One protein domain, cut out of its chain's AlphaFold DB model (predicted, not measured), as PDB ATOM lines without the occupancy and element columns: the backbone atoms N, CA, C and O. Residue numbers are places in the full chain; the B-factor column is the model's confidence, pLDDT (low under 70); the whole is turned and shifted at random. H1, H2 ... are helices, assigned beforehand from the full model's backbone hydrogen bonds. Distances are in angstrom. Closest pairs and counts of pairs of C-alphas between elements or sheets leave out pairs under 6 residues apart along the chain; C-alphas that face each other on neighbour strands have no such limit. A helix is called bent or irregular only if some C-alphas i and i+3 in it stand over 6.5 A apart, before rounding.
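Overview. This is residues 29 to 95 of the 181 residues of the protein "JmjC domain-containing protein" of archaeon (UniProt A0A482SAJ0). Two helices, H2 and H3, make a flat V joined at its point by a tight turn, and the short helix H1 sits between the arms, crossing H3 steeply and meeting the start of H2. A long loop, residues 41 to 58, arcs away from H1 and folds back to the open end of the H2 arm, while residues 88 to 95 of H3 stick out as the free tip of the longer arm. The printed part has 67 residues with three named helices, in the order H1, H2, H3, and no named strand; the class is all helix. The whole is only just loose, close to compact, with a radius of gyration of the C-alphas of 13.5 A, and its outline is flat, spanning 40 by 34 by 15 A.

Arrangement. H1, residues 29 to 40, touches H2, residues 59 to 70, with its residues 35 to 39 alone, and H2 touches it with residues 59 to 60 alone. Their closest C-alphas, those of Leu 38 and Tyr 60, are 5.4 A apart. They run opposite ways at a shallow tilt of 34.6 degrees, only just short of steep, and form a helical hairpin. H1 touches H3, residues 73 to 95, with residues 31 to 36 alone, and H3 touches it with residues 79 to 86 alone; the closest C-alphas are those of Pro 32 and Ser 83, 4.3 A apart. H1 and H3 run the same way at a steep tilt of 65 degrees. H2 and H3 are close but not clearly touching, with the closest C-alphas, those of Val 68 and Met 76, 6.8 A apart. They run opposite ways at a tilt of 36 degrees, only just steep. Every O i to N i+4 pair is within hydrogen-bond range in H2, against 7 of 8 in H1 and 18 of 19 in H3.

Along the chain. H1 begins at C-alpha 29, (38.725, -32.783, 27.052), and measures 18.6 A from first to last C-alpha. It is irregular: C-alphas 29 and 32 are 7.1 A apart. H2 begins at C-alpha 59, (25.156, -35.737, 40.528), and measures 16.6 A. H3, the longest helix with 23 residues, measures 33.9 A and ends at C-alpha 95, (34.592, -58.214, 23.491).

Size, cuts and confidence. The two C-alphas farthest apart are those of Gly 52 and Gly 95, at 41.1 A. The printed part has no cut. The link from H1 to H2, 18 residues, is long, and the link from H2 to H3, 2 residues, is tight. Residues 69 to 74 stand free, as do residues 88 to 95. The mean pLDDT of the printed part is 80.8, and it is under 70 at residues 49 to 54 and 87 to 95.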
ATOM      1  N   THR A  29      38.334 -31.544  27.731       87.44
ATOM      2  CA  THR A  29      38.725 -32.783  27.052       87.44
ATOM      3  C   THR A  29      38.437 -34.038  27.875       87.44
ATOM      4  O   THR A  29      38.266 -35.108  27.301       87.44
ATOM      5  N   ASN A  30      38.368 -33.923  29.204       88.12
ATOM      6  CA  ASN A  30      38.074 -35.027  30.117       88.12
ATOM      7  C   ASN A  30      36.580 -35.127  30.472       88.12
ATOM      8  O   ASN A  30      36.169 -36.133  31.051       88.12
ATOM      9  N   LEU A  31      35.767 -34.119  30.126       91.12
ATOM     10  CA  LEU A  31      34.325 -34.098  30.404       91.12
ATOM     11  C   LEU A  31      33.573 -35.322  29.856       91.12
ATOM     12  O   LEU A  31      32.774 -35.862  30.617       91.12
ATOM     13  N   PRO A  32      33.810 -35.811  28.619       92.12
ATOM     14  CA  PRO A  32      33.095 -36.983  28.110       92.12
ATOM     15  C   PRO A  32      33.249 -38.211  29.018       92.12
ATOM     16  O   PRO A  32      32.256 -38.807  29.443       92.12
ATOM     17  N   GLY A  33      34.490 -38.527  29.396       89.50
ATOM     18  CA  GLY A  33      34.798 -39.640  30.292       89.50
ATOM     19  C   GLY A  33      34.273 -39.426  31.715       89.50
ATOM     20  O   GLY A  33      33.798 -40.376  32.338       89.50
ATOM     21  N   LEU A  34      34.299 -38.188  32.221       91.31
ATOM     22  CA  LEU A  34      33.729 -37.849  33.528       91.31
ATOM     23  C   LEU A  34      32.207 -38.036  33.548       91.31
ATOM     24  O   LEU A  34      31.691 -38.682  34.454       91.31
ATOM     25  N   LEU A  35      31.492 -37.507  32.553       92.00
ATOM     26  CA  LEU A  35      30.035 -37.627  32.453       92.00
ATOM     27  C   LEU A  35      29.611 -39.093  32.388       92.00
ATOM     28  O   LEU A  35      28.704 -39.515  33.100       92.00
ATOM     29  N   ARG A  36      30.329 -39.891  31.600       90.75
ATOM     30  CA  ARG A  36      30.132 -41.337  31.537       90.75
ATOM     31  C   ARG A  36      30.385 -42.016  32.884       90.75
ATOM     32  O   ARG A  36      29.588 -42.849  33.301       90.75
ATOM     33  N   PHE A  37      31.459 -41.662  33.589       90.25
ATOM     34  CA  PHE A  37      31.737 -42.199  34.924       90.25
ATOM     35  C   PHE A  37      30.607 -41.874  35.912       90.25
ATOM     36  O   PHE A  37      30.121 -42.766  36.604       90.25
ATOM     37  N   LEU A  38      30.127 -40.629  35.917       90.81
ATOM     38  CA  LEU A  38      29.013 -40.193  36.763       90.81
ATOM     39  C   LEU A  38      27.671 -40.842  36.395       90.81
ATOM     40  O   LEU A  38      26.783 -40.903  37.238       90.81
ATOM     41  N   ARG A  39      27.506 -41.317  35.159       89.94
ATOM     42  CA  ARG A  39      26.316 -42.048  34.708       89.94
ATOM     43  C   ARG A  39      26.393 -43.536  35.061       89.94
ATOM     44  O   ARG A  39      25.439 -44.095  35.589       89.94
ATOM     45  N   ASP A  40      27.533 -44.169  34.789       89.06
ATOM     46  CA  ASP A  40      27.655 -45.634  34.769       89.06
ATOM     47  C   ASP A  40      28.299 -46.228  36.029       89.06
ATOM     48  O   ASP A  40      28.221 -47.442  36.243       89.06
ATOM     49  N   LYS A  41      28.999 -45.408  36.822       88.38
ATOM     50  CA  LYS A  41      29.824 -45.819  37.975       88.38
ATOM     51  C   LYS A  41      29.511 -45.008  39.231       88.38
ATOM     52  O   LYS A  41      30.401 -44.687  40.017       88.38
ATOM     53  N   GLN A  42      28.236 -44.689  39.432       86.06
ATOM     54  CA  GLN A  42      27.759 -43.933  40.596       86.06
ATOM     55  C   GLN A  42      28.082 -44.618  41.928       86.06
ATOM     56  O   GLN A  42      28.329 -43.946  42.926       86.06
ATOM     57  N   ASP A  43      28.139 -45.949  41.933       82.88
ATOM     58  CA  ASP A  43      28.517 -46.785  43.074       82.88
ATOM     59  C   ASP A  43      29.981 -46.602  43.506       82.88
ATOM     60  O   ASP A  43      30.331 -46.891  44.647       82.88
ATOM     61  N   GLN A  44      30.837 -46.109  42.608       87.81
ATOM     62  CA  GLN A  44      32.258 -45.870  42.877       87.81
ATOM     63  C   GLN A  44      32.535 -44.456  43.395       87.81
ATOM     64  O   GLN A  44      33.682 -44.118  43.701       87.81
ATOM     65  N   ILE A  45      31.501 -43.623  43.496       84.25
ATOM     66  CA  ILE A  45      31.609 -42.273  44.029       84.25
ATOM     67  C   ILE A  45      31.439 -42.355  45.543       84.25
ATOM     68  O   ILE A  45      30.370 -42.673  46.056       84.25
ATOM     69  N   SER A  46      32.518 -42.076  46.261       80.00
ATOM     70  CA  SER A  46      32.522 -41.995  47.722       80.00
ATOM     71  C   SER A  46      32.404 -40.540  48.187       80.00
ATOM     72  O   SER A  46      32.474 -39.616  47.381       80.00
ATOM     73  N   GLY A  47      32.198 -40.322  49.488       75.94
ATOM     74  CA  GLY A  47      32.219 -38.982  50.088       75.94
ATOM     75  C   GLY A  47      31.003 -38.098  49.789       75.94
ATOM     76  O   GLY A  47      31.010 -36.935  50.177       75.94
ATOM     77  N   LEU A  48      29.970 -38.644  49.141       74.06
ATOM     78  CA  LEU A  48      28.666 -38.013  48.933       74.06
ATOM     79  C   LEU A  48      27.586 -38.846  49.634       74.06
ATOM     80  O   LEU A  48      27.670 -40.075  49.643       74.06
ATOM     81  N   GLY A  49      26.574 -38.192  50.211       63.09
ATOM     82  CA  GLY A  49      25.409 -38.874  50.797       63.09
ATOM     83  C   GLY A  49      25.376 -38.995  52.327       63.09
ATOM     84  O   GLY A  49      24.600 -39.795  52.846       63.09
ATOM     85  N   ALA A  50      26.163 -38.204  53.063       60.28
ATOM     86  CA  ALA A  50      25.839 -37.912  54.464       60.28
ATOM     87  C   ALA A  50      24.755 -36.816  54.531       60.28
ATOM     88  O   ALA A  50      24.655 -36.005  53.610       60.28
ATOM     89  N   GLU A  51      23.933 -36.838  55.589       54.38
ATOM     90  CA  GLU A  51      22.706 -36.040  55.770       54.38
ATOM     91  C   GLU A  51      22.707 -34.667  55.066       54.38
ATOM     92  O   GLU A  51      23.484 -33.775  55.401       54.38
ATOM     93  N   GLY A  52      21.796 -34.497  54.098       56.00
ATOM     94  CA  GLY A  52      21.519 -33.212  53.439       56.00
ATOM     95  C   GLY A  52      22.315 -32.905  52.164       56.00
ATOM     96  O   GLY A  52      22.174 -31.808  51.629       56.00
ATOM     97  N   GLN A  53      23.134 -33.830  51.657       63.22
ATOM     98  CA  GLN A  53      23.941 -33.614  50.448       63.22
ATOM     99  C   GLN A  53      23.338 -34.255  49.187       63.22
ATOM    100  O   GLN A  53      22.578 -35.218  49.269       63.22
ATOM    101  N   VAL A  54      23.728 -33.727  48.016       64.19
ATOM    102  CA  VAL A  54      23.377 -34.257  46.686       64.19
ATOM    103  C   VAL A  54      23.657 -35.757  46.643       64.19
ATOM    104  O   VAL A  54      24.782 -36.197  46.898       64.19
ATOM    105  N   LEU A  55      22.627 -36.538  46.318       72.50
ATOM    106  CA  LEU A  55      22.763 -37.979  46.169       72.50
ATOM    107  C   LEU A  55      23.667 -38.288  44.975       72.50
ATOM    108  O   LEU A  55      23.624 -37.610  43.946       72.50
ATOM    109  N   THR A  56      24.461 -39.353  45.076       75.19
ATOM    110  CA  THR A  56      25.319 -39.813  43.972       75.19
ATOM    111  C   THR A  56      24.518 -40.074  42.690       75.19
ATOM    112  O   THR A  56      25.035 -39.849  41.598       75.19
ATOM    113  N   SER A  57      23.243 -40.459  42.819       76.00
ATOM    114  CA  SER A  57      22.297 -40.652  41.714       76.00
ATOM    115  C   SER A  57      21.922 -39.367  40.971       76.00
ATOM    116  O   SER A  57      21.612 -39.421  39.785       76.00
ATOM    117  N   GLU A  58      21.957 -38.216  41.642       84.50
ATOM    118  CA  GLU A  58      21.542 -36.914  41.093       84.50
ATOM    119  C   GLU A  58      22.719 -36.103  40.535       84.50
ATOM    120  O   GLU A  58      22.525 -35.139  39.795       84.50
ATOM    121  N   LEU A  59      23.953 -36.495  40.863       88.38
ATOM    122  CA  LEU A  59      25.156 -35.737  40.528       88.38
ATOM    123  C   LEU A  59      25.350 -35.554  39.017       88.38
ATOM    124  O   LEU A  59      25.789 -34.490  38.578       88.38
ATOM    125  N   TYR A  60      25.019 -36.577  38.227       90.25
ATOM    126  CA  TYR A  60      25.087 -36.502  36.769       90.25
ATOM    127  C   TYR A  60      24.154 -35.411  36.226       90.25
ATOM    128  O   TYR A  60      24.606 -34.509  35.521       90.25
ATOM    129  N   GLU A  61      22.877 -35.453  36.609       90.06
ATOM    130  CA  GLU A  61      21.859 -34.503  36.145       90.06
ATOM    131  C   GLU A  61      22.170 -33.075  36.613       90.06
ATOM    132  O   GLU A  61      22.081 -32.114  35.842       90.06
ATOM    133  N   LEU A  62      22.620 -32.928  37.862       90.31
ATOM    134  CA  LEU A  62      23.023 -31.635  38.404       90.31
ATOM    135  C   LEU A  62      24.202 -31.045  37.621       90.31
ATOM    136  O   LEU A  62      24.168 -29.868  37.262       90.31
ATOM    137  N   LEU A  63      25.225 -31.848  37.320       91.00
ATOM    138  CA  LEU A  63      26.375 -31.376  36.555       91.00
ATOM    139  C   LEU A  63      25.971 -30.998  35.127       91.00
ATOM    140  O   LEU A  63      26.355 -29.933  34.651       91.00
ATOM    141  N   VAL A  64      25.173 -31.832  34.457       91.00
ATOM    142  CA  VAL A  64      24.695 -31.565  33.094       91.00
ATOM    143  C   VAL A  64      23.874 -30.276  33.045       91.00
ATOM    144  O   VAL A  64      24.154 -29.426  32.202       91.00
ATOM    145  N   SER A  65      22.928 -30.080  33.970       90.81
ATOM    146  CA  SER A  65      22.113 -28.857  34.010       90.81
ATOM    147  C   SER A  65      22.963 -27.594  34.177       90.81
ATOM    148  O   SER A  65      22.701 -26.581  33.530       90.81
ATOM    149  N   LYS A  66      24.026 -27.659  34.988       91.19
ATOM    150  CA  LYS A  66      24.960 -26.544  35.182       91.19
ATOM    151  C   LYS A  66      25.866 -26.309  33.983       91.19
ATOM    152  O   LYS A  66      26.064 -25.162  33.602       91.19
ATOM    153  N   LEU A  67      26.372 -27.365  33.355       90.38
ATOM    154  CA  LEU A  67      27.197 -27.227  32.155       90.38
ATOM    155  C   LEU A  67      26.400 -26.639  30.987       90.38
ATOM    156  O   LEU A  67      26.923 -25.788  30.281       90.38
ATOM    157  N   VAL A  68      25.131 -27.018  30.821       89.25
ATOM    158  CA  VAL A  68      24.249 -26.446  29.786       89.25
ATOM    159  C   VAL A  68      23.975 -24.955  30.021       89.25
ATOM    160  O   VAL A  68      23.803 -24.216  29.060       89.25
ATOM    161  N   GLN A  69      23.947 -24.494  31.278       90.12
ATOM    162  CA  GLN A  69      23.776 -23.070  31.603       90.12
ATOM    163  C   GLN A  69      25.022 -22.232  31.276       90.12
ATOM    164  O   GLN A  69      24.892 -21.067  30.910       90.12
ATOM    165  N   GLU A  70      26.215 -22.810  31.420       88.62
ATOM    166  CA  GLU A  70      27.494 -22.091  31.323       88.62
ATOM    167  C   GLU A  70      28.191 -22.258  29.962       88.62
ATOM    168  O   GLU A  70      29.064 -21.465  29.607       88.62
ATOM    169  N   MET A  71      27.849 -23.299  29.198       88.19
ATOM    170  CA  MET A  71      28.502 -23.644  27.934       88.19
ATOM    171  C   MET A  71      27.574 -23.442  26.737       88.19
ATOM    172  O   MET A  71      26.362 -23.619  26.823       88.19
ATOM    173  N   GLU A  72      28.159 -23.139  25.576       89.56
ATOM    174  CA  GLU A  72      27.415 -23.114  24.315       89.56
ATOM    175  C   GLU A  72      26.840 -24.499  23.978       89.56
ATOM    176  O   GLU A  72      27.508 -25.527  24.144       89.56
ATOM    177  N   GLU A  73      25.619 -24.526  23.434       84.69
ATOM    178  CA  GLU A  73      24.913 -25.777  23.130       84.69
ATOM    179  C   GLU A  73      25.714 -26.722  22.226       84.69
ATOM    180  O   GLU A  73      25.694 -27.935  22.430       84.69
ATOM    181  N   GLU A  74      26.426 -26.185  21.233       86.75
ATOM    182  CA  GLU A  74      27.186 -26.996  20.277       86.75
ATOM    183  C   GLU A  74      28.337 -27.747  20.960       86.75
ATOM    184  O   GLU A  74      28.550 -28.935  20.717       86.75
ATOM    185  N   GLN A  75      29.033 -27.085  21.889       86.81
ATOM    186  CA  GLN A  75      30.109 -27.705  22.664       86.81
ATOM    187  C   GLN A  75      29.568 -28.835  23.546       86.81
ATOM    188  O   GLN A  75      30.167 -29.910  23.631       86.81
ATOM    189  N   MET A  76      28.399 -28.629  24.159       87.25
ATOM    190  CA  MET A  76      27.753 -29.655  24.976       87.25
ATOM    191  C   MET A  76      27.289 -30.855  24.136       87.25
ATOM    192  O   MET A  76      27.501 -32.007  24.530       87.25
ATOM    193  N   ARG A  77      26.709 -30.606  22.952       87.62
ATOM    194  CA  ARG A  77      26.327 -31.655  21.987       87.62
ATOM    195  C   ARG A  77      27.528 -32.516  21.608       87.62
ATOM    196  O   ARG A  77      27.424 -33.743  21.597       87.62
ATOM    197  N   GLU A  78      28.671 -31.891  21.331       90.44
ATOM    198  CA  GLU A  78      29.890 -32.609  20.965       90.44
ATOM    199  C   GLU A  78      30.421 -33.477  22.118       90.44
ATOM    200  O   GLU A  78      30.796 -34.632  21.900       90.44
ATOM    201  N   ILE A  79      30.417 -32.955  23.347       89.75
ATOM    202  CA  ILE A  79      30.879 -33.679  24.542       89.75
ATOM    203  C   ILE A  79      30.025 -34.923  24.806       89.75
ATOM    204  O   ILE A  79      30.576 -36.001  25.038       89.75
ATOM    205  N   ILE A  80      28.696 -34.798  24.734       86.56
ATOM    206  CA  ILE A  80      27.775 -35.929  24.927       86.56
ATOM    207  C   ILE A  80      27.968 -36.965  23.817       86.56
ATOM    208  O   ILE A  80      28.071 -38.159  24.081       86.56
ATOM    209  N   LYS A  81      28.103 -36.524  22.563       89.88
ATOM    210  CA  LYS A  81      28.364 -37.443  21.451       89.88
ATOM    211  C   LYS A  81      29.669 -38.221  21.654       89.88
ATOM    212  O   LYS A  81      29.726 -39.413  21.358       89.88
ATOM    213  N   LYS A  82      30.720 -37.567  22.160       89.00
ATOM    214  CA  LYS A  82      31.997 -38.227  22.473       89.00
ATOM    215  C   LYS A  82      31.859 -39.236  23.612       89.00
ATOM    216  O   LYS A  82      32.443 -40.311  23.508       89.00
ATOM    217  N   SER A  83      31.074 -38.935  24.650       85.38
ATOM    218  CA  SER A  83      30.885 -39.871  25.767       85.38
ATOM    219  C   SER A  83      30.183 -41.157  25.316       85.38
ATOM    220  O   SER A  83      30.589 -42.242  25.722       85.38
ATOM    221  N   GLU A  84      29.219 -41.056  24.395       84.06
ATOM    222  CA  GLU A  84      28.548 -42.213  23.781       84.06
ATOM    223  C   GLU A  84      29.467 -43.005  22.832       84.06
ATOM    224  O   GLU A  84      29.441 -44.236  22.801       84.06
ATOM    225  N   GLN A  85      30.312 -42.329  22.050       80.31
ATOM    226  CA  GLN A  85      31.249 -42.999  21.137       80.31
ATOM    227  C   GLN A  85      32.310 -43.819  21.884       80.31
ATOM    228  O   GLN A  85      32.680 -44.912  21.442       80.31
ATOM    229  N   GLU A  86      32.782 -43.326  23.031       70.94
ATOM    230  CA  GLU A  86      33.709 -44.062  23.896       70.94
ATOM    231  C   GLU A  86      33.086 -45.348  24.470       70.94
ATOM    232  O   GLU A  86      33.808 -46.313  24.757       70.94
ATOM    233  N   ASP A  87      31.756 -45.416  24.593       69.12
ATOM    234  CA  ASP A  87      31.042 -46.634  25.001       69.12
ATOM    235  C   ASP A  87      31.123 -47.721  23.932       69.12
ATOM    236  O   ASP A  87      31.399 -48.884  24.242       69.12
ATOM    237  N   GLU A  88      30.971 -47.351  22.658       64.56
ATOM    238  CA  GLU A  88      31.085 -48.308  21.556       64.56
ATOM    239  C   GLU A  88      32.497 -48.887  21.435       64.56
ATOM    240  O   GLU A  88      32.664 -50.082  21.164       64.56
ATOM    241  N   VAL A  89      33.522 -48.054  21.619       69.19
ATOM    242  CA  VAL A  89      34.924 -48.484  21.520       69.19
ATOM    243  C   VAL A  89      35.285 -49.405  22.684       69.19
ATOM    244  O   VAL A  89      35.860 -50.474  22.461       69.19
ATOM    245  N   MET A  90      34.894 -49.053  23.911       59.75
ATOM    246  CA  MET A  90      35.151 -49.883  25.092       59.75
ATOM    247  C   MET A  90      34.357 -51.192  25.068       59.75
ATOM    248  O   MET A  90      34.899 -52.231  25.449       59.75
ATOM    249  N   GLY A  91      33.122 -51.187  24.555       59.75
ATOM    250  CA  GLY A  91      32.346 -52.411  24.335       59.75
ATOM    251  C   GLY A  91      33.014 -53.361  23.334       59.75
ATOM    252  O   GLY A  91      33.099 -54.567  23.579       59.75
ATOM    253  N   LYS A  92      33.576 -52.823  22.243       59.19
ATOM    254  CA  LYS A  92      34.351 -53.602  21.257       59.19
ATOM    255  C   LYS A  92      35.681 -54.109  21.835       59.19
ATOM    256  O   LYS A  92      36.078 -55.235  21.545       59.19
ATOM    257  N   ALA A  93      36.350 -53.322  22.678       57.25
ATOM    258  CA  ALA A  93      37.588 -53.724  23.349       57.25
ATOM    259  C   ALA A  93      37.357 -54.820  24.407       57.25
ATOM    260  O   ALA A  93      38.112 -55.791  24.456       57.25
ATOM    261  N   ALA A  94      36.283 -54.721  25.198       52.41
ATOM    262  CA  ALA A  94      35.893 -55.749  26.164       52.41
ATOM    263  C   ALA A  94      35.503 -57.076  25.486       52.41
ATOM    264  O   ALA A  94      35.817 -58.141  26.012       52.41
ATOM    265  N   GLY A  95      34.886 -57.024  24.299       51.47
ATOM    266  CA  GLY A  95      34.592 -58.214  23.491       51.47
ATOM    267  C   GLY A  95      35.830 -58.907  22.900       51.47
ATOM    268  O   GLY A  95      35.777 -60.102  22.622       51.47
TER     269      GLY A  95